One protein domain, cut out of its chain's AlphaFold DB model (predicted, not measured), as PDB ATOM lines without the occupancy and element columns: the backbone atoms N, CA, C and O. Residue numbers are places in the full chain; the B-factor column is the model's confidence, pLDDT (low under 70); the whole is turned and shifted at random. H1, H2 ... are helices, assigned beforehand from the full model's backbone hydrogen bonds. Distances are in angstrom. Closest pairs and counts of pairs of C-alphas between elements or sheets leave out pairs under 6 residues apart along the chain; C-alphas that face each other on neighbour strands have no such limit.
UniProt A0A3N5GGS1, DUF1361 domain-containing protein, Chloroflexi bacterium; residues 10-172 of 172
ATOM      1  N   GLU A  10     177.716  88.532 191.183       77.31
ATOM      2  CA  GLU A  10     178.204  88.210 189.843       77.31
ATOM      3  C   GLU A  10     177.389  88.895 188.733       77.31
ATOM      4  O   GLU A  10     177.955  89.432 187.781       77.31
ATOM      5  N   GLN A  11     176.059  88.941 188.860       80.06
ATOM      6  CA  GLN A  11     175.192  89.640 187.904       80.06
ATOM      7  C   GLN A  11     175.417  91.155 187.927       80.06
ATOM      8  O   GLN A  11     175.403  91.794 186.876       80.06
ATOM      9  N   ARG A  12     175.662  91.735 189.109       83.50
ATOM     10  CA  ARG A  12     175.973  93.167 189.245       83.50
ATOM     11  C   ARG A  12     177.308  93.514 188.597       83.50
ATOM     12  O   ARG A  12     177.370  94.485 187.853       83.50
ATOM     13  N   TYR A  13     178.341  92.701 188.828       85.50
ATOM     14  CA  TYR A  13     179.657  92.882 188.209       85.50
ATOM     15  C   TYR A  13     179.572  92.846 186.678       85.50
ATOM     16  O   TYR A  13     180.066  93.737 185.996       85.50
ATOM     17  N   ARG A  14     178.853  91.858 186.142       83.94
ATOM     18  CA  ARG A  14     178.569  91.716 184.710       83.94
ATOM     19  C   ARG A  14     177.890  92.964 184.128       83.94
ATOM     20  O   ARG A  14     178.353  93.504 183.126       83.94
ATOM     21  N   LEU A  15     176.817  93.444 184.754       86.00
ATOM     22  CA  LEU A  15     176.122  94.653 184.299       86.00
ATOM     23  C   LEU A  15     176.999  95.904 184.398       86.00
ATOM     24  O   LEU A  15     176.954  96.739 183.502       86.00
ATOM     25  N   ALA A  16     177.805  96.023 185.455       89.81
ATOM     26  CA  ALA A  16     178.740  97.129 185.614       89.81
ATOM     27  C   ALA A  16     179.805  97.130 184.509       89.81
ATOM     28  O   ALA A  16     180.050  98.176 183.918       89.81
ATOM     29  N   LEU A  17     180.374  95.965 184.172       89.31
ATOM     30  CA  LEU A  17     181.295  95.821 183.041       89.31
ATOM     31  C   LEU A  17     180.645  96.257 181.725       89.31
ATOM     32  O   LEU A  17     181.219  97.063 181.000       89.31
ATOM     33  N   PHE A  18     179.438  95.765 181.432       91.38
ATOM     34  CA  PHE A  18     178.703  96.160 180.230       91.38
ATOM     35  C   PHE A  18     178.466  97.674 180.184       91.38
ATOM     36  O   PHE A  18     178.731  98.313 179.168       91.38
ATOM     37  N   ALA A  19     178.002  98.256 181.293       91.94
ATOM     38  CA  ALA A  19     177.736  99.685 181.394       91.94
ATOM     39  C   ALA A  19     179.012 100.520 181.209       91.94
ATOM     40  O   ALA A  19     178.970 101.535 180.523       91.94
ATOM     41  N   LEU A  20     180.143 100.077 181.766       94.12
ATOM     42  CA  LEU A  20     181.435 100.743 181.615       94.12
ATOM     43  C   LEU A  20     181.912 100.721 180.155       94.12
ATOM     44  O   LEU A  20     182.319 101.753 179.630       94.12
ATOM     45  N   LEU A  21     181.817  99.569 179.482       93.88
ATOM     46  CA  LEU A  21     182.182  99.433 178.067       93.88
ATOM     47  C   LEU A  21     181.280 100.281 177.167       93.88
ATOM     48  O   LEU A  21     181.764 100.945 176.250       93.88
ATOM     49  N   ALA A  22     179.974 100.291 177.444       94.12
ATOM     50  CA  ALA A  22     179.010 101.111 176.719       94.12
ATOM     51  C   ALA A  22     179.294 102.605 176.923       94.12
ATOM     52  O   ALA A  22     179.367 103.348 175.948       94.12
ATOM     53  N   ALA A  23     179.532 103.039 178.163       95.12
ATOM     54  CA  ALA A  23     179.884 104.421 178.474       95.12
ATOM     55  C   ALA A  23     181.194 104.845 177.793       95.12
ATOM     56  O   ALA A  23     181.252 105.911 177.184       95.12
ATOM     57  N   SER A  24     182.219 103.989 177.825       95.50
ATOM     58  CA  SER A  24     183.496 104.221 177.140       95.50
ATOM     59  C   SER A  24     183.335 104.287 175.615       95.50
ATOM     60  O   SER A  24     183.960 105.120 174.962       95.50
ATOM     61  N   SER A  25     182.451 103.471 175.031       95.62
ATOM     62  CA  SER A  25     182.131 103.519 173.597       95.62
ATOM     63  C   SER A  25     181.409 104.813 173.210       95.62
ATOM     64  O   SER A  25     181.756 105.443 172.214       95.62
ATOM     65  N   VAL A  26     180.435 105.247 174.020       96.69
ATOM     66  CA  VAL A  26     179.742 106.535 173.839       96.69
ATOM     67  C   VAL A  26     180.731 107.694 173.947       96.69
ATOM     68  O   VAL A  26     180.665 108.622 173.147       96.69
ATOM     69  N   PHE A  27     181.680 107.623 174.881       96.81
ATOM     70  CA  PHE A  27     182.738 108.619 175.009       96.81
ATOM     71  C   PHE A  27     183.612 108.703 173.747       96.81
ATOM     72  O   PHE A  27     183.829 109.801 173.239       96.81
ATOM     73  N   SER A  28     184.037 107.569 173.174       96.06
ATOM     74  CA  SER A  28     184.769 107.554 171.894       96.06
ATOM     75  C   SER A  28     183.973 108.181 170.749       96.06
ATOM     76  O   SER A  28     184.515 108.980 169.987       96.06
ATOM     77  N   ILE A  29     182.675 107.877 170.652       96.38
ATOM     78  CA  ILE A  29     181.787 108.492 169.653       96.38
ATOM     79  C   ILE A  29     181.661 110.003 169.897       96.38
ATOM     80  O   ILE A  29     181.647 110.771 168.940       96.38
ATOM     81  N   GLY A  30     181.624 110.443 171.157       96.75
ATOM     82  CA  GLY A  30     181.605 111.857 171.530       96.75
ATOM     83  C   GLY A  30     182.853 112.617 171.075       96.75
ATOM     84  O   GLY A  30     182.723 113.707 170.523       96.75
ATOM     85  N   ILE A  31     184.043 112.027 171.235       95.69
ATOM     86  CA  ILE A  31     185.303 112.589 170.713       95.69
ATOM     87  C   ILE A  31     185.224 112.733 169.186       95.69
ATOM     88  O   ILE A  31     185.478 113.803 168.641       95.69
ATOM     89  N   LEU A  32     184.796 111.687 168.475       95.06
ATOM     90  CA  LEU A  32     184.654 111.754 167.018       95.06
ATOM     91  C   LEU A  32     183.636 112.818 166.573       95.06
ATOM     92  O   LEU A  32     183.886 113.553 165.620       95.06
ATOM     93  N   ALA A  33     182.506 112.931 167.271       95.00
ATOM     94  CA  ALA A  33     181.493 113.941 166.981       95.00
ATOM     95  C   ALA A  33     182.026 115.365 167.204       95.00
ATOM     96  O   ALA A  33     181.767 116.250 166.390       95.00
ATOM     97  N   GLN A  34     182.804 115.584 168.270       94.62
ATOM     98  CA  GLN A  34     183.457 116.866 168.520       94.62
ATOM     99  C   GLN A  34     184.470 117.193 167.413       94.62
ATOM    100  O   GLN A  34     184.486 118.328 166.939       94.62
ATOM    101  N   ARG A  35     185.274 116.217 166.969       93.31
ATOM    102  CA  ARG A  35     186.184 116.392 165.827       93.31
ATOM    103  C   ARG A  35     185.428 116.862 164.589       93.31
ATOM    104  O   ARG A  35     185.782 117.888 164.025       93.31
ATOM    105  N   ALA A  36     184.377 116.134 164.208       92.62
ATOM    106  CA  ALA A  36     183.588 116.432 163.017       92.62
ATOM    107  C   ALA A  36     182.913 117.809 163.097       92.62
ATOM    108  O   ALA A  36     182.860 118.530 162.106       92.62
ATOM    109  N   ALA A  37     182.447 118.212 164.282       93.25
ATOM    110  CA  ALA A  37     181.895 119.547 164.501       93.25
ATOM    111  C   ALA A  37     182.959 120.659 164.426       93.25
ATOM    112  O   ALA A  37     182.642 121.768 164.006       93.25
ATOM    113  N   ALA A  38     184.200 120.378 164.836       91.44
ATOM    114  CA  ALA A  38     185.290 121.352 164.852       91.44
ATOM    115  C   ALA A  38     185.952 121.546 163.478       91.44
ATOM    116  O   ALA A  38     186.298 122.675 163.140       91.44
ATOM    117  N   THR A  39     186.131 120.474 162.699       89.81
ATOM    118  CA  THR A  39     186.723 120.548 161.348       89.81
ATOM    119  C   THR A  39     185.678 120.729 160.251       89.81
ATOM    120  O   THR A  39     185.990 121.239 159.186       89.81
ATOM    121  N   GLY A  40     184.429 120.319 160.484       88.81
ATOM    122  CA  GLY A  40     183.406 120.245 159.439       88.81
ATOM    123  C   GLY A  40     183.576 119.045 158.498       88.81
ATOM    124  O   GLY A  40     182.820 118.923 157.534       88.81
ATOM    125  N   THR A  41     184.532 118.147 158.774       86.81
ATOM    126  CA  THR A  41     184.796 116.943 157.972       86.81
ATOM    127  C   THR A  41     184.279 115.681 158.644       86.81
ATOM    128  O   THR A  41     184.250 115.549 159.867       86.81
ATOM    129  N   TYR A  42     183.908 114.705 157.820       87.75
ATOM    130  CA  TYR A  42     183.427 113.393 158.255       87.75
ATOM    131  C   TYR A  42     184.530 112.323 158.239       87.75
ATOM    132  O   TYR A  42     184.243 111.122 158.164       87.75
ATOM    133  N   ASP A  43     185.799 112.735 158.304       87.69
ATOM    134  CA  ASP A  43     186.903 111.780 158.399       87.69
ATOM    135  C   ASP A  43     186.725 110.919 159.650       87.69
ATOM    136  O   ASP A  43     186.195 111.362 160.670       87.69
ATOM    137  N   TYR A  44     187.176 109.669 159.572       89.62
ATOM    138  CA  TYR A  44     187.071 108.695 160.658       89.62
ATOM    139  C   TYR A  44     185.647 108.250 161.043       89.62
ATOM    140  O   TYR A  44     185.510 107.453 161.970       89.62
ATOM    141  N   MET A  45     184.587 108.622 160.308       91.12
ATOM    142  CA  MET A  45     183.236 108.076 160.552       91.12
ATOM    143  C   MET A  45     183.172 106.538 160.502       91.12
ATOM    144  O   MET A  45     182.367 105.925 161.206       91.12
ATOM    145  N   PHE A  46     184.057 105.898 159.732       91.56
ATOM    146  CA  PHE A  46     184.174 104.438 159.681       91.56
ATOM    147  C   PHE A  46     184.543 103.807 161.040       91.56
ATOM    148  O   PHE A  46     184.224 102.641 161.265       91.56
ATOM    149  N   LEU A  47     185.151 104.557 161.974       93.00
ATOM    150  CA  LEU A  47     185.465 104.065 163.322       93.00
ATOM    151  C   LEU A  47     184.203 103.677 164.099       93.00
ATOM    152  O   LEU A  47     184.227 102.716 164.867       93.00
ATOM    153  N   VAL A  48     183.085 104.377 163.873       95.00
ATOM    154  CA  VAL A  48     181.789 104.024 164.477       95.00
ATOM    155  C   VAL A  48     181.344 102.651 163.989       95.00
ATOM    156  O   VAL A  48     180.927 101.817 164.790       95.00
ATOM    157  N   TRP A  49     181.482 102.392 162.687       94.75
ATOM    158  CA  TRP A  49     181.143 101.099 162.105       94.75
ATOM    159  C   TRP A  49     182.042  99.986 162.642       94.75
ATOM    160  O   TRP A  49     181.542  98.944 163.064       94.75
ATOM    161  N   ASN A  50     183.352 100.232 162.730       94.50
ATOM    162  CA  ASN A  50     184.281  99.253 163.287       94.50
ATOM    163  C   ASN A  50     183.974  98.964 164.763       94.50
ATOM    164  O   ASN A  50     184.016  97.805 165.176       94.50
ATOM    165  N   LEU A  51     183.591  99.979 165.545       94.12
ATOM    166  CA  LEU A  51     183.173  99.791 166.931       94.12
ATOM    167  C   LEU A  51     181.885  98.964 167.029       94.12
ATOM    168  O   LEU A  51     181.837  98.023 167.816       94.12
ATOM    169  N   ILE A  52     180.868  99.251 166.207       95.31
ATOM    170  CA  ILE A  52     179.628  98.455 166.146       95.31
ATOM    171  C   ILE A  52     179.951  96.992 165.831       95.31
ATOM    172  O   ILE A  52     179.494  96.090 166.534       95.31
ATOM    173  N   LEU A  53     180.790  96.745 164.824       92.94
ATOM    174  CA  LEU A  53     181.226  95.400 164.465       92.94
ATOM    175  C   LEU A  53     182.011  94.714 165.601       92.94
ATOM    176  O   LEU A  53     181.934  93.496 165.729       92.94
ATOM    177  N   ALA A  54     182.723  95.454 166.459       93.94
ATOM    178  CA  ALA A  54     183.419  94.906 167.630       93.94
ATOM    179  C   ALA A  54     182.465  94.534 168.782       93.94
ATOM    180  O   ALA A  54     182.758  93.626 169.564       93.94
ATOM    181  N   TRP A  55     181.295  95.175 168.867       96.00
ATOM    182  CA  TRP A  55     180.243  94.805 169.820       96.00
ATOM    183  C   TRP A  55     179.542  93.487 169.463       96.00
ATOM    184  O   TRP A  55     179.084  92.781 170.362       96.00
ATOM    185  N   ILE A  56     179.485  93.119 168.178       94.81
ATOM    186  CA  ILE A  56     178.849  91.880 167.698       94.81
ATOM    187  C   ILE A  56     179.445  90.611 168.344       94.81
ATOM    188  O   ILE A  56     178.684  89.861 168.965       94.81
ATOM    189  N   PRO A  57     180.766  90.335 168.258       94.19
ATOM    190  CA  PRO A  57     181.339  89.144 168.876       94.19
ATOM    191  C   PRO A  57     181.151  89.183 170.397       94.19
ATOM    192  O   PRO A  57     180.754  88.182 170.993       94.19
ATOM    193  N   PHE A  58     181.324  90.339 171.041       95.00
ATOM    194  CA  PHE A  58     181.038  90.470 172.470       95.00
ATOM    195  C   PHE A  58     179.597  90.054 172.820       95.00
ATOM    196  O   PHE A  58     179.399  89.281 173.758       95.00
ATOM    197  N   GLY A  59     178.603  90.491 172.042       93.94
ATOM    198  CA  GLY A  59     177.202  90.114 172.227       93.94
ATOM    199  C   GLY A  59     176.971  88.606 172.116       93.94
ATOM    200  O   GLY A  59     176.339  88.013 172.992       93.94
ATOM    201  N   PHE A  60     177.533  87.954 171.093       93.94
ATOM    202  CA  PHE A  60     177.414  86.499 170.937       93.94
ATOM    203  C   PHE A  60     178.110  85.724 172.060       93.94
ATOM    204  O   PHE A  60     177.534  84.771 172.590       93.94
ATOM    205  N   ALA A  61     179.302  86.152 172.476       93.38
ATOM    206  CA  ALA A  61     180.007  85.553 173.607       93.38
ATOM    207  C   ALA A  61     179.221  85.727 174.918       93.38
ATOM    208  O   ALA A  61     179.112  84.791 175.710       93.38
ATOM    209  N   TRP A  62     178.607  86.895 175.128       92.44
ATOM    210  CA  TRP A  62     177.759  87.167 176.287       92.44
ATOM    211  C   TRP A  62     176.526  86.262 176.335       92.44
ATOM    212  O   TRP A  62     176.221  85.682 177.383       92.44
ATOM    213  N   ILE A  63     175.823  86.114 175.208       91.31
ATOM    214  CA  ILE A  63     174.654  85.232 175.083       91.31
ATOM    215  C   ILE A  63     175.064  83.786 175.369       91.31
ATOM    216  O   ILE A  63     174.432  83.133 176.204       91.31
ATOM    217  N   ALA A  64     176.154  83.310 174.762       90.06
ATOM    218  CA  ALA A  64     176.680  81.966 174.986       90.06
ATOM    219  C   ALA A  64     177.044  81.722 176.464       90.06
ATOM    220  O   ALA A  64     176.775  80.653 177.006       90.06
ATOM    221  N   TYR A  65     177.606  82.726 177.138       88.38
ATOM    222  CA  TYR A  65     178.075  82.626 178.520       88.38
ATOM    223  C   TYR A  65     176.972  82.744 179.586       88.38
ATOM    224  O   TYR A  65     177.111  82.227 180.696       88.38
ATOM    225  N   THR A  66     175.877  83.447 179.291       86.31
ATOM    226  CA  THR A  66     174.765  83.678 180.238       86.31
ATOM    227  C   THR A  66     173.602  82.701 180.069       86.31
ATOM    228  O   THR A  66     172.807  82.522 180.999       86.31
ATOM    229  N   SER A  67     173.511  82.037 178.917       83.25
ATOM    230  CA  SER A  67     172.484  81.040 178.621       83.25
ATOM    231  C   SER A  67     172.596  79.815 179.530       83.25
ATOM    232  O   SER A  67     173.562  79.065 179.472       83.25
ATOM    233  N   THR A  68     171.589  79.606 180.385       73.38
ATOM    234  CA  THR A  68     171.586  78.522 181.395       73.38
ATOM    235  C   THR A  68     170.261  77.763 181.508       73.38
ATOM    236  O   THR A  68     170.171  76.816 182.281       73.38
ATOM    237  N   ARG A  69     169.216  78.163 180.769       75.12
ATOM    238  CA  ARG A  69     167.833  77.679 180.983       75.12
ATOM    239  C   ARG A  69     167.205  76.955 179.791       75.12
ATOM    240  O   ARG A  69     165.993  76.770 179.766       75.12
ATOM    241  N   LEU A  70     168.000  76.579 178.794       79.88
ATOM    242  CA  LEU A  70     167.503  75.921 177.584       79.88
ATOM    243  C   LEU A  70     167.628  74.391 177.671       79.88
ATOM    244  O   LEU A  70     168.536  73.893 178.341       79.88
ATOM    245  N   PRO A  71     166.767  73.634 176.962       85.44
ATOM    246  CA  PRO A  71     166.960  72.201 176.757       85.44
ATOM    247  C   PRO A  71     168.331  71.919 176.131       85.44
ATOM    248  O   PRO A  71     168.802  72.699 175.304       85.44
ATOM    249  N   ARG A  72     168.949  70.780 176.472       84.69
ATOM    250  CA  ARG A  72     170.340  70.456 176.094       84.69
ATOM    251  C   ARG A  72     170.622  70.600 174.592       84.69
ATOM    252  O   ARG A  72     171.591  71.253 174.229       84.69
ATOM    253  N   LEU A  73     169.742  70.073 173.736       86.38
ATOM    254  CA  LEU A  73     169.881  70.167 172.275       86.38
ATOM    255  C   LEU A  73     169.843  71.616 171.770       86.38
ATOM    256  O   LEU A  73     170.663  72.009 170.944       86.38
ATOM    257  N   LEU A  74     168.915  72.421 172.292       87.31
ATOM    258  CA  LEU A  74     168.784  73.826 171.910       87.31
ATOM    259  C   LEU A  74     169.982  74.648 172.405       87.31
ATOM    260  O   LEU A  74     170.439  75.556 171.719       87.31
ATOM    261  N   MET A  75     170.497  74.312 173.590       87.06
ATOM    262  CA  MET A  75     171.673  74.950 174.168       87.06
ATOM    263  C   MET A  75     172.929  74.655 173.345       87.06
ATOM    264  O   MET A  75     173.684  75.577 173.053       87.06
ATOM    265  N   ASP A  76     173.151  73.405 172.937       86.38
ATOM    266  CA  ASP A  76     174.313  73.053 172.116       86.38
ATOM    267  C   ASP A  76     174.229  73.696 170.719       86.38
ATOM    268  O   ASP A  76     175.224  74.251 170.251       86.38
ATOM    269  N   ALA A  77     173.043  73.739 170.099       89.44
ATOM    270  CA  ALA A  77     172.833  74.455 168.838       89.44
ATOM    271  C   ALA A  77     173.103  75.966 168.969       89.44
ATOM    272  O   ALA A  77     173.800  76.543 168.134       89.44
ATOM    273  N   LEU A  78     172.606  76.600 170.040       90.31
ATOM    274  CA  LEU A  78     172.864  78.013 170.329       90.31
ATOM    275  C   LEU A  78     174.360  78.278 170.525       90.31
ATOM    276  O   LEU A  78     174.886  79.236 169.969       90.31
ATOM    277  N   LEU A  79     175.054  77.429 171.287       88.88
ATOM    278  CA  LEU A  79     176.491  77.572 171.527       88.88
ATOM    279  C   LEU A  79     177.294  77.467 170.231       88.88
ATOM    280  O   LEU A  79     178.192  78.278 170.023       88.88
ATOM    281  N   ILE A  80     176.962  76.516 169.353       90.62
ATOM    282  CA  ILE A  80     177.625  76.367 168.050       90.62
ATOM    283  C   ILE A  80     177.367  77.597 167.176       90.62
ATOM    284  O   ILE A  80     178.311  78.157 166.625       90.62
ATOM    285  N   ALA A  81     176.117  78.061 167.090       92.62
ATOM    286  CA  ALA A  81     175.763  79.241 166.305       92.62
ATOM    287  C   ALA A  81     176.466  80.507 166.824       92.62
ATOM    288  O   ALA A  81     177.083  81.238 166.049       92.62
ATOM    289  N   CYS A  82     176.434  80.744 168.140       92.50
ATOM    290  CA  CYS A  82     177.128  81.867 168.761       92.50
ATOM    291  C   CYS A  82     178.645  81.766 168.589       92.50
ATOM    292  O   CYS A  82     179.270  82.787 168.336       92.50
ATOM    293  N   ALA A  83     179.241  80.576 168.693       91.38
ATOM    294  CA  ALA A  83     180.675  80.383 168.491       91.38
ATOM    295  C   ALA A  83     181.101  80.632 167.040       91.38
ATOM    296  O   ALA A  83     182.112  81.294 166.816       91.38
ATOM    297  N   ALA A  84     180.322  80.157 166.067       92.75
ATOM    298  CA  ALA A  84     180.594  80.379 164.650       92.75
ATOM    299  C   ALA A  84     180.505  81.868 164.289       92.75
ATOM    300  O   ALA A  84     181.445  82.424 163.723       92.75
ATOM    301  N   LEU A  85     179.411  82.533 164.677       93.81
ATOM    302  CA  LEU A  85     179.241  83.968 164.439       93.81
ATOM    303  C   LEU A  85     180.294  84.783 165.191       93.81
ATOM    304  O   LEU A  85     180.898  85.685 164.619       93.81
ATOM    305  N   TRP A  86     180.579  84.433 166.445       95.69
ATOM    306  CA  TRP A  86     181.657  85.058 167.200       95.69
ATOM    307  C   TRP A  86     182.990  84.950 166.464       95.69
ATOM    308  O   TRP A  86     183.626  85.973 166.270       95.69
ATOM    309  N   LEU A  87     183.387  83.762 165.995       93.06
ATOM    310  CA  LEU A  87     184.681  83.556 165.341       93.06
ATOM    311  C   LEU A  87     184.817  84.359 164.040       93.06
ATOM    312  O   LEU A  87     185.896  84.869 163.755       93.06
ATOM    313  N   ILE A  88     183.728  84.510 163.281       91.75
ATOM    314  CA  ILE A  88     183.703  85.302 162.042       91.75
ATOM    315  C   ILE A  88     183.926  86.791 162.334       91.75
ATOM    316  O   ILE A  88     184.694  87.448 161.634       91.75
ATOM    317  N   PHE A  89     183.273  87.331 163.366       91.94
ATOM    318  CA  PHE A  89     183.352  88.760 163.691       91.94
ATOM    319  C   PHE A  89     184.473  89.110 164.679       91.94
ATOM    320  O   PHE A  89     184.829  90.280 164.815       91.94
ATOM    321  N   PHE A  90     185.057  88.126 165.362       92.50
ATOM    322  CA  PHE A  90     186.082  88.337 166.380       92.50
ATOM    323  C   PHE A  90     187.317  89.101 165.872       92.50
ATOM    324  O   PHE A  90     187.736  90.009 166.589       92.50
ATOM    325  N   PRO A  91     187.856  88.859 164.656       91.44
ATOM    326  CA  PRO A  91     189.006  89.607 164.144       91.44
ATOM    327  C   PRO A  91     188.774  91.121 164.075       91.44
ATOM    328  O   PRO A  91     189.730  91.886 164.177       91.44
ATOM    329  N   ASN A  92     187.519  91.573 163.956       91.38
ATOM    330  CA  ASN A  92     187.200  92.995 163.874       91.38
ATOM    331  C   ASN A  92     187.510  93.760 165.178       91.38
ATOM    332  O   ASN A  92     187.863  94.935 165.139       91.38
ATOM    333  N   ALA A  93     187.420  93.107 166.339       91.06
ATOM    334  CA  ALA A  93     187.730  93.748 167.616       91.06
ATOM    335  C   ALA A  93     189.204  94.222 167.704       91.06
ATOM    336  O   ALA A  93     189.426  95.418 167.907       91.06
ATOM    337  N   PRO A  94     190.222  93.360 167.482       89.38
ATOM    338  CA  PRO A  94     191.613  93.799 167.371       89.38
ATOM    339  C   PRO A  94     191.922  94.567 166.074       89.38
ATOM    340  O   PRO A  94     192.877  95.341 166.060       89.38
ATOM    341  N   TYR A  95     191.127  94.421 165.006       89.00
ATOM    342  CA  TYR A  95     191.321  95.158 163.748       89.00
ATOM    343  C   TYR A  95     191.322  96.682 163.937       89.00
ATOM    344  O   TYR A  95     192.099  97.362 163.270       89.00
ATOM    345  N   ILE A  96     190.540  97.229 164.876       91.62
ATOM    346  CA  ILE A  96     190.504  98.681 165.148       91.62
ATOM    347  C   ILE A  96     191.902  99.232 165.484       91.62
ATOM    348  O   ILE A  96     192.206 100.384 165.188       91.62
ATOM    349  N   LEU A  97     192.806  98.421 166.048       90.94
ATOM    350  CA  LEU A  97     194.191  98.831 166.308       90.94
ATOM    351  C   LEU A  97     194.959  99.170 165.025       90.94
ATOM    352  O   LEU A  97     195.883  99.972 165.028       90.94
ATOM    353  N   THR A  98     194.584  98.572 163.903       90.69
ATOM    354  CA  THR A  98     195.258  98.839 162.635       90.69
ATOM    355  C   THR A  98     194.801 100.166 162.006       90.69
ATOM    356  O   THR A  98     195.480 100.691 161.121       90.69
ATOM    357  N   ASP A  99     193.718 100.785 162.504       90.00
ATOM    358  CA  ASP A  99     193.187 102.066 162.007       90.00
ATOM    359  C   ASP A  99     194.103 103.266 162.233       90.00
ATOM    360  O   ASP A  99     193.949 104.266 161.529       90.00
ATOM    361  N   PHE A 100     195.140 103.117 163.059       89.94
ATOM    362  CA  PHE A 100     196.255 104.061 163.153       89.94
ATOM    363  C   PHE A 100     196.938 104.346 161.814       89.94
ATOM    364  O   PHE A 100     197.452 105.445 161.632       89.94
ATOM    365  N   GLN A 101     196.896 103.424 160.842       86.75
ATOM    366  CA  GLN A 101     197.474 103.675 159.516       86.75
ATOM    367  C   GLN A 101     196.852 104.894 158.810       86.75
ATOM    368  O   GLN A 101     197.491 105.501 157.959       86.75
ATOM    369  N   HIS A 102     195.612 105.268 159.153       84.88
ATOM    370  CA  HIS A 102     194.940 106.414 158.538       84.88
ATOM    371  C   HIS A 102     195.584 107.744 158.942       84.88
ATOM    372  O   HIS A 102     195.463 108.707 158.196       84.88
ATOM    373  N   LEU A 103     196.329 107.795 160.055       85.44
ATOM    374  CA  LEU A 103     197.112 108.979 160.429       85.44
ATOM    375  C   LEU A 103     198.156 109.358 159.370       85.44
ATOM    376  O   LEU A 103     198.540 110.517 159.296       85.44
ATOM    377  N   ALA A 104     198.608 108.405 158.547       80.62
ATOM    378  CA  ALA A 104     199.592 108.671 157.500       80.62
ATOM    379  C   ALA A 104     199.008 109.409 156.280       80.62
ATOM    380  O   ALA A 104     199.765 110.008 155.524       80.62
ATOM    381  N   ASN A 105     197.684 109.360 156.081       70.06
ATOM    382  CA  ASN A 105     197.038 109.761 154.824       70.06
ATOM    383  C   ASN A 105     196.034 110.917 154.973       70.06
ATOM    384  O   ASN A 105     195.440 111.329 153.977       70.06
ATOM    385  N   VAL A 106     195.791 111.417 156.187       66.44
ATOM    386  CA  VAL A 106     194.791 112.468 156.423       66.44
ATOM    387  C   VAL A 106     195.431 113.848 156.301       66.44
ATOM    388  O   VAL A 106     196.400 114.165 156.989       66.44
ATOM    389  N   ASN A 107     194.849 114.683 155.435       61.47
ATOM    390  CA  ASN A 107     195.138 116.112 155.384       61.47
ATOM    391  C   ASN A 107     194.662 116.743 156.701       61.47
ATOM    392  O   ASN A 107     193.482 116.689 157.043       61.47
ATOM    393  N   THR A 108     195.600 117.273 157.481       63.34
ATOM    394  CA  THR A 108     195.368 117.690 158.868       63.34
ATOM    395  C   THR A 108     194.601 119.006 158.947       63.34
ATOM    396  O   THR A 108     195.203 120.074 159.042       63.34
ATOM    397  N   GLU A 109     193.272 118.930 158.942       76.88
ATOM    398  CA  GLU A 109     192.416 120.024 159.421       76.88
ATOM    399  C   GLU A 109     192.310 120.022 160.955       76.88
ATOM    400  O   GLU A 109     192.222 121.076 161.584       76.88
ATOM    401  N   ALA A 110     192.385 118.839 161.577       79.75
ATOM    402  CA  ALA A 110     192.493 118.676 163.024       79.75
ATOM    403  C   ALA A 110     193.964 118.554 163.474       79.75
ATOM    404  O   ALA A 110     194.802 118.027 162.734       79.75
ATOM    405  N   PRO A 111     194.297 118.959 164.716       87.62
ATOM    406  CA  PRO A 111     195.593 118.652 165.309       87.62
ATOM    407  C   PRO A 111     195.822 117.138 165.417       87.62
ATOM    408  O   PRO A 111     195.004 116.423 165.992       87.62
ATOM    409  N   VAL A 112     196.981 116.656 164.960       88.31
ATOM    410  CA  VAL A 112     197.329 115.217 164.946       88.31
ATOM    411  C   VAL A 112     197.187 114.556 166.321       88.31
ATOM    412  O   VAL A 112     196.745 113.416 166.421       88.31
ATOM    413  N   TRP A 113     197.522 115.268 167.404       90.31
ATOM    414  CA  TRP A 113     197.399 114.734 168.764       90.31
ATOM    415  C   TRP A 113     195.948 114.384 169.126       90.31
ATOM    416  O   TRP A 113     195.721 113.437 169.878       90.31
ATOM    417  N   TYR A 114     194.973 115.111 168.576       92.06
ATOM    418  CA  TYR A 114     193.558 114.843 168.796       92.06
ATOM    419  C   TYR A 114     193.154 113.533 168.113       92.06
ATOM    420  O   TYR A 114     192.563 112.661 168.750       92.06
ATOM    421  N   ASP A 115     193.545 113.363 166.847       91.75
ATOM    422  CA  ASP A 115     193.259 112.156 166.066       91.75
ATOM    423  C   ASP A 115     193.924 110.917 166.684       91.75
ATOM    424  O   ASP A 115     193.312 109.851 166.758       91.75
ATOM    425  N   VAL A 116     195.136 111.065 167.229       92.88
ATOM    426  CA  VAL A 116     195.819 110.008 167.992       92.88
ATOM    427  C   VAL A 116     195.028 109.622 169.243       92.88
ATOM    428  O   VAL A 116     194.779 108.436 169.453       92.88
ATOM    429  N   ILE A 117     194.601 110.587 170.065       93.94
ATOM    430  CA  ILE A 117     193.805 110.303 171.272       93.94
ATOM    431  C   ILE A 117     192.489 109.618 170.895       93.94
ATOM    432  O   ILE A 117     192.116 108.622 171.516       93.94
ATOM    433  N   MET A 118     191.805 110.112 169.863       94.62
ATOM    434  CA  MET A 118     190.574 109.518 169.352       94.62
ATOM    435  C   MET A 118     190.785 108.053 168.954       94.62
ATOM    436  O   MET A 118     190.066 107.179 169.441       94.62
ATOM    437  N   LEU A 119     191.793 107.764 168.129       94.62
ATOM    438  CA  LEU A 119     192.104 106.403 167.689       94.62
ATOM    439  C   LEU A 119     192.478 105.491 168.861       94.62
ATOM    440  O   LEU A 119     191.971 104.374 168.926       94.62
ATOM    441  N   ILE A 120     193.268 105.973 169.828       95.56
ATOM    442  CA  ILE A 120     193.582 105.223 171.057       95.56
ATOM    443  C   ILE A 120     192.296 104.811 171.777       95.56
ATOM    444  O   ILE A 120     192.159 103.645 172.142       95.56
ATOM    445  N   TRP A 121     191.337 105.723 171.955       96.06
ATOM    446  CA  TRP A 121     190.074 105.415 172.632       96.06
ATOM    447  C   TRP A 121     189.231 104.379 171.879       96.06
ATOM    448  O   TRP A 121     188.688 103.460 172.499       96.06
ATOM    449  N   PHE A 122     189.151 104.475 170.551       96.50
ATOM    450  CA  PHE A 122     188.456 103.473 169.738       96.50
ATOM    451  C   PHE A 122     189.149 102.107 169.798       96.50
ATOM    452  O   PHE A 122     188.488 101.095 170.047       96.50
ATOM    453  N   SER A 123     190.473 102.058 169.628       95.50
ATOM    454  CA  SER A 123     191.242 100.812 169.694       95.50
ATOM    455  C   SER A 123     191.200 100.186 171.084       95.50
ATOM    456  O   SER A 123     191.074  98.970 171.196       95.50
ATOM    457  N   TRP A 124     191.227 100.994 172.144       95.25
ATOM    458  CA  TRP A 124     191.079 100.527 173.521       95.25
ATOM    459  C   TRP A 124     189.735  99.827 173.738       95.25
ATOM    460  O   TRP A 124     189.693  98.711 174.256       95.25
ATOM    461  N   ASN A 125     188.637 100.434 173.278       95.50
ATOM    462  CA  ASN A 125     187.313  99.815 173.347       95.50
ATOM    463  C   ASN A 125     187.236  98.517 172.532       95.50
ATOM    464  O   ASN A 125     186.742  97.510 173.040       95.50
ATOM    465  N   GLY A 126     187.770  98.516 171.308       95.25
ATOM    466  CA  GLY A 126     187.864  97.319 170.471       95.25
ATOM    467  C   GLY A 126     188.608  96.176 171.161       95.25
ATOM    468  O   GLY A 126     188.095  95.059 171.249       95.25
ATOM    469  N   LEU A 127     189.781  96.464 171.729       94.81
ATOM    470  CA  LEU A 127     190.595  95.485 172.447       94.81
ATOM    471  C   LEU A 127     189.899  94.961 173.703       94.81
ATOM    472  O   LEU A 127     189.902  93.752 173.923       94.81
ATOM    473  N   LEU A 128     189.275  95.822 174.513       95.25
ATOM    474  CA  LEU A 128     188.535  95.382 175.700       95.25
ATOM    475  C   LEU A 128     187.354  94.474 175.334       95.25
ATOM    476  O   LEU A 128     187.191  93.416 175.945       95.25
ATOM    477  N   LEU A 129     186.562  94.844 174.322       95.62
ATOM    478  CA  LEU A 129     185.464  94.012 173.813       95.62
ATOM    479  C   LEU A 129     185.985  92.655 173.324       95.62
ATOM    480  O   LEU A 129     185.441  91.611 173.697       95.62
ATOM    481  N   GLY A 130     187.078  92.665 172.556       95.25
ATOM    482  CA  GLY A 130     187.766  91.466 172.087       95.25
ATOM    483  C   GLY A 130     188.218  90.574 173.241       95.25
ATOM    484  O   GLY A 130     187.777  89.429 173.337       95.25
ATOM    485  N   MET A 131     189.023  91.103 174.164       94.50
ATOM    486  CA  MET A 131     189.563  90.361 175.309       94.50
ATOM    487  C   MET A 131     188.466  89.765 176.193       94.50
ATOM    488  O   MET A 131     188.538  88.589 176.546       94.50
ATOM    489  N   ILE A 132     187.423  90.534 176.523       94.50
ATOM    490  CA  ILE A 132     186.327  90.040 177.366       94.50
ATOM    491  C   ILE A 132     185.517  88.964 176.630       94.50
ATOM    492  O   ILE A 132     185.165  87.945 177.227       94.50
ATOM    493  N   SER A 133     185.262  89.139 175.328       95.44
ATOM    494  CA  SER A 133     184.564  88.123 174.530       95.44
ATOM    495  C   SER A 133     185.358  86.811 174.442       95.44
ATOM    496  O   SER A 133     184.790  85.731 174.614       95.44
ATOM    497  N   LEU A 134     186.680  86.901 174.265       96.00
ATOM    498  CA  LEU A 134     187.583  85.754 174.236       96.00
ATOM    499  C   LEU A 134     187.629  85.049 175.588       96.00
ATOM    500  O   LEU A 134     187.550  83.825 175.635       96.00
ATOM    501  N   TYR A 135     187.679  85.809 176.682       94.88
ATOM    502  CA  TYR A 135     187.634  85.265 178.035       94.88
ATOM    503  C   TYR A 135     186.351  84.460 178.294       94.88
ATOM    504  O   TYR A 135     186.406  83.360 178.857       94.88
ATOM    505  N   PHE A 136     185.189  84.951 177.851       94.00
ATOM    506  CA  PHE A 136     183.937  84.197 177.967       94.00
ATOM    507  C   PHE A 136     183.977  82.891 177.176       94.00
ATOM    508  O   PHE A 136     183.636  81.841 177.727       94.00
ATOM    509  N   MET A 137     184.449  82.927 175.929       95.00
ATOM    510  CA  MET A 137     184.565  81.722 175.103       95.00
ATOM    511  C   MET A 137     185.580  80.725 175.668       95.00
ATOM    512  O   MET A 137     185.265  79.541 175.795       95.00
ATOM    513  N   GLN A 138     186.750  81.195 176.105       96.00
ATOM    514  CA  GLN A 138     187.749  80.373 176.783       96.00
ATOM    515  C   GLN A 138     187.148  79.705 178.019       96.00
ATOM    516  O   GLN A 138     187.317  78.506 178.204       96.00
ATOM    517  N   THR A 139     186.385  80.440 178.832       93.62
ATOM    518  CA  THR A 139     185.741  79.883 180.029       93.62
ATOM    519  C   THR A 139     184.754  78.765 179.678       93.62
ATOM    520  O   THR A 139     184.707  77.749 180.374       93.62
ATOM    521  N   ILE A 140     183.976  78.913 178.599       91.62
ATOM    522  CA  ILE A 140     183.054  77.869 178.118       91.62
ATOM    523  C   ILE A 140     183.839  76.620 177.693       91.62
ATOM    524  O   ILE A 140     183.502  75.510 178.115       91.62
ATOM    525  N   VAL A 141     184.907  76.797 176.910       93.62
ATOM    526  CA  VAL A 141     185.769  75.699 176.446       93.62
ATOM    527  C   VAL A 141     186.454  75.011 177.625       93.62
ATOM    528  O   VAL A 141     186.409  73.789 177.727       93.62
ATOM    529  N   THR A 142     187.014  75.773 178.565       94.94
ATOM    530  CA  THR A 142     187.685  75.241 179.754       94.94
ATOM    531  C   THR A 142     186.744  74.430 180.634       94.94
ATOM    532  O   THR A 142     187.137  73.379 181.134       94.94
ATOM    533  N   ARG A 143     185.490  74.865 180.797       90.62
ATOM    534  CA  ARG A 143     184.489  74.112 181.567       90.62
ATOM    535  C   ARG A 143     184.083  72.799 180.894       90.62
ATOM    536  O   ARG A 143     183.793  71.843 181.604       90.62
ATOM    537  N   LYS A 144     184.043  72.745 179.555       89.88
ATOM    538  CA  LYS A 144     183.651  71.537 178.802       89.88
ATOM    539  C   LYS A 144     184.813  70.562 178.553       89.88
ATOM    540  O   LYS A 144     184.588  69.358 178.578       89.88
ATOM    541  N   PHE A 145     186.026  71.064 178.313       93.38
ATOM    542  CA  PHE A 145     187.164  70.279 177.804       93.38
ATOM    543  C   PHE A 145     188.460  70.430 178.623       93.38
ATOM    544  O   PHE A 145     189.471  69.818 178.292       93.38
ATOM    545  N   GLY A 146     188.452  71.228 179.696       95.50
ATOM    546  CA  GLY A 146     189.596  71.423 180.590       95.50
ATOM    547  C   GLY A 146     190.500  72.613 180.241       95.50
ATOM    548  O   GLY A 146     190.380  73.259 179.198       95.50
ATOM    549  N   ALA A 147     191.426  72.932 181.151       95.00
ATOM    550  CA  ALA A 147     192.265  74.132 181.071       95.00
ATOM    551  C   ALA A 147     193.190  74.153 179.842       95.00
ATOM    552  O   ALA A 147     193.293  75.184 179.179       95.00
ATOM    553  N   ALA A 148     193.809  73.016 179.503       96.38
ATOM    554  CA  ALA A 148     194.702  72.909 178.348       96.38
ATOM    555  C   ALA A 148     193.977  73.227 177.028       96.38
ATOM    556  O   ALA A 148     194.465  74.029 176.235       96.38
ATOM    557  N   ALA A 149     192.773  72.676 176.831       95.56
ATOM    558  CA  ALA A 149     191.953  72.952 175.652       95.56
ATOM    559  C   ALA A 149     191.568  74.437 175.547       95.56
ATOM    560  O   ALA A 149     191.585  74.999 174.456       95.56
ATOM    561  N   GLY A 150     191.277  75.094 176.677       94.25
ATOM    562  CA  GLY A 150     190.998  76.532 176.708       94.25
ATOM    563  C   GLY A 150     192.182  77.388 176.252       94.25
ATOM    564  O   GLY A 150     191.995  78.326 175.481       94.25
ATOM    565  N   TRP A 151     193.405  77.059 176.675       97.12
ATOM    566  CA  TRP A 151     194.605  77.776 176.229       97.12
ATOM    567  C   TRP A 151     194.939  77.515 174.759       97.12
ATOM    568  O   TRP A 151     195.244  78.461 174.037       97.12
ATOM    569  N   ILE A 152     194.814  76.268 174.290       97.06
ATOM    570  CA  ILE A 152     194.973  75.938 172.863       97.06
ATOM    571  C   ILE A 152     193.964  76.727 172.021       97.06
ATOM    572  O   ILE A 152     194.333  77.304 170.999       97.06
ATOM    573  N   PHE A 153     192.709  76.797 172.471       95.44
ATOM    574  CA  PHE A 153     191.656  77.565 171.812       95.44
ATOM    575  C   PHE A 153     192.015  79.050 171.694       95.44
ATOM    576  O   PHE A 153     191.925  79.603 170.600       95.44
ATOM    577  N   VAL A 154     192.471  79.680 172.781       95.56
ATOM    578  CA  VAL A 154     192.914  81.084 172.766       95.56
ATOM    579  C   VAL A 154     194.031  81.296 171.748       95.56
ATOM    580  O   VAL A 154     193.896  82.150 170.875       95.56
ATOM    581  N   THR A 155     195.090  80.485 171.802       96.06
ATOM    582  CA  THR A 155     196.226  80.592 170.877       96.06
ATOM    583  C   THR A 155     195.782  80.471 169.421       96.06
ATOM    584  O   THR A 155     196.175  81.282 168.581       96.06
ATOM    585  N   LEU A 156     194.926  79.492 169.120       95.50
ATOM    586  CA  LEU A 156     194.434  79.247 167.769       95.50
ATOM    587  C   LEU A 156     193.558  80.397 167.263       95.50
ATOM    588  O   LEU A 156     193.758  80.866 166.145       95.50
ATOM    589  N   VAL A 157     192.628  80.895 168.079       94.50
ATOM    590  CA  VAL A 157     191.760  82.010 167.676       94.50
ATOM    591  C   VAL A 157     192.559  83.297 167.486       94.50
ATOM    592  O   VAL A 157     192.331  84.013 166.510       94.50
ATOM    593  N   THR A 158     193.516  83.597 168.366       93.19
ATOM    594  CA  THR A 158     194.377  84.777 168.213       93.19
ATOM    595  C   THR A 158     195.223  84.683 166.940       93.19
ATOM    596  O   THR A 158     195.291  85.659 166.193       93.19
ATOM    597  N   ALA A 159     195.790  83.512 166.631       93.62
ATOM    598  CA  ALA A 159     196.536  83.289 165.392       93.62
ATOM    599  C   ALA A 159     195.651  83.457 164.145       93.62
ATOM    600  O   ALA A 159     196.005  84.206 163.233       93.62
ATOM    601  N   LEU A 160     194.467  82.832 164.127       92.00
ATOM    602  CA  LEU A 160     193.497  82.978 163.036       92.00
ATOM    603  C   LEU A 160     193.038  84.427 162.858       92.00
ATOM    604  O   LEU A 160     192.879  84.885 161.732       92.00
ATOM    605  N   SER A 161     192.870  85.167 163.952       91.00
ATOM    606  CA  SER A 161     192.483  86.580 163.900       91.00
ATOM    607  C   SER A 161     193.579  87.447 163.315       91.00
ATOM    608  O   SER A 161     193.298  88.298 162.478       91.00
ATOM    609  N   SER A 162     194.834  87.205 163.707       89.12
ATOM    610  CA  SER A 162     195.984  87.889 163.120       89.12
ATOM    611  C   SER A 162     196.079  87.624 161.617       89.12
ATOM    612  O   SER A 162     196.310  88.554 160.847       89.12
ATOM    613  N   LEU A 163     195.856  86.376 161.189       89.62
ATOM    614  CA  LEU A 163     195.803  86.020 159.772       89.62
ATOM    615  C   LEU A 163     194.634  86.714 159.062       89.62
ATOM    616  O   LEU A 163     194.835  87.302 158.007       89.62
ATOM    617  N   GLY A 164     193.434  86.708 159.646       86.50
ATOM    618  CA  GLY A 164     192.256  87.366 159.078       86.50
ATOM    619  C   GLY A 164     192.448  88.873 158.890       86.50
ATOM    620  O   GLY A 164     192.119  89.408 157.834       86.50
ATOM    621  N   ILE A 165     193.052  89.547 159.875       88.38
ATOM    622  CA  ILE A 165     193.414  90.968 159.773       88.38
ATOM    623  C   ILE A 165     194.441  91.179 158.662       88.38
ATOM    624  O   ILE A 165     194.280  92.092 157.854       88.38
ATOM    625  N   TYR A 166     195.477  90.338 158.599       87.06
ATOM    626  CA  TYR A 166     196.511  90.448 157.575       87.06
ATOM    627  C   TYR A 166     195.931  90.304 156.161       87.06
ATOM    628  O   TYR A 166     196.130  91.182 155.321       87.06
ATOM    629  N   LEU A 167     195.145  89.248 155.925       84.62
ATOM    630  CA  LEU A 167     194.460  89.007 154.653       84.62
ATOM    631  C   LEU A 167     193.539  90.177 154.284       84.62
ATOM    632  O   LEU A 167     193.582  90.674 153.164       84.62
ATOM    633  N   GLY A 168     192.735  90.651 155.237       79.88
ATOM    634  CA  GLY A 168     191.779  91.729 155.004       79.88
ATOM    635  C   GLY A 168     192.410  93.106 154.804       79.88
ATOM    636  O   GLY A 168     191.740  93.989 154.274       79.88
ATOM    637  N   ARG A 169     193.661  93.334 155.227       78.88
ATOM    638  CA  ARG A 169     194.280  94.671 155.199       78.88
ATOM    639  C   ARG A 169     195.415  94.826 154.192       78.88
ATOM    640  O   ARG A 169     195.562  95.926 153.678       78.88
ATOM    641  N   PHE A 170     196.172  93.769 153.902       76.06
ATOM    642  CA  PHE A 170     197.359  93.848 153.036       76.06
ATOM    643  C   PHE A 170     197.208  93.148 151.683       76.06
ATOM    644  O   PHE A 170     197.964  93.451 150.768       76.06
ATOM    645  N   LEU A 171     196.276  92.199 151.550       70.00
ATOM    646  CA  LEU A 171     196.084  91.409 150.324       70.00
ATOM    647  C   LEU A 171     194.894  91.871 149.464       70.00
ATOM    648  O   LEU A 171     194.614  91.242 148.445       70.00
ATOM    649  N   ARG A 172     194.211  92.948 149.863       57.34
ATOM    650  CA  ARG A 172     193.164  93.629 149.085       57.34
ATOM    651  C   ARG A 172     193.683  94.944 148.519       57.34
ATOM    652  O   ARG A 172     193.129  95.371 147.488       57.34
TER     653      ARG A 172
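What this domain is: This is residues 10 to 172 of the 172 residues of the protein "DUF1361 domain-containing protein" of Chloroflexi bacterium (UniProt A0A3N5GGS1). This is a lengthwise bundle of six helices, with the long helix H5 running through its middle and H2 side by side with it. H1 packs on one side of H5, H6 slants away from one end of H5 on the other side, and H3 and H4 follow each other end to end, H3 packing on H2 and H4 on both H2 and H5. The printed part has 163 residues, with six named helices in the order H1, H2, H3, H4, H5, H6 and no named strand; the class is all helix. It is compact, with a radius of gyration of the C-alphas of 17.7 A and spans of 56 by 39 by 23 A.

Where its parts are: Begin at the longest helix, H5, residues 112 to 145: find C-alpha 112 at (197.329, 115.217, 164.946), from which it runs 47.8 A to C-alpha 145 at (187.164, 70.279, 177.804). H2 holds residues 46 to 66 and is 30.7 A long. Go back to C-alpha 10 at (178.204, 88.210, 189.843) for H1, residues 10 to 39, 43.9 A long. H3 holds residues 72 to 89, 25.7 A, and H4 residues 92 to 104, 21.0 A. H6, residues 147 to 170, runs 34.7 A and ends at C-alpha 170 at (197.359, 93.848, 153.036).

How they stand to each other: Start at H5, the hub, which touches H1, H2, H4 and H6. H2 touches it, running the same way at a shallow tilt of 20 degrees; the closest C-alphas, of Phe 58 and Ser 133, are 4.7 A apart. H4 and H5 form a hairpin at a shallow tilt of 19 degrees, closest at the C-alphas of Ala 93 and Gly 126, 4.6 A. H1 touches H5 with residues 21 to 32 alone, closest at the C-alphas of Ser 28 and Trp 121, 5.8 A. H5 and H6 form a hairpin at a tilt of 37 degrees, only just steep; residues 148 to 154 of H6 touch H5, closest at the C-alphas of Thr 142 and Gly 150, 4.7 A. Farther out, H2 and H3 form a hairpin, closest at the C-alphas of Pro 57 and Trp 86, 4.4 A. H3 and H4 meet only through their link, and H1 and H6 are apart. In H1, H3, H5 and H6 every O i to N i+4 pair is within hydrogen-bond range; in H2 15 of 17 are, and in H4 0 of 9, beside 8 of 10 O i to N i+3 pairs.

The domain as a whole: Look for the two C-alphas farthest apart at Pro 71 and Glu 109, 56.9 A. The printed part has no cut, and no link is long. The mean pLDDT of the printed part is 90.2; look for values under 70 at residues 106 to 108 and at residue 172, the chain's last.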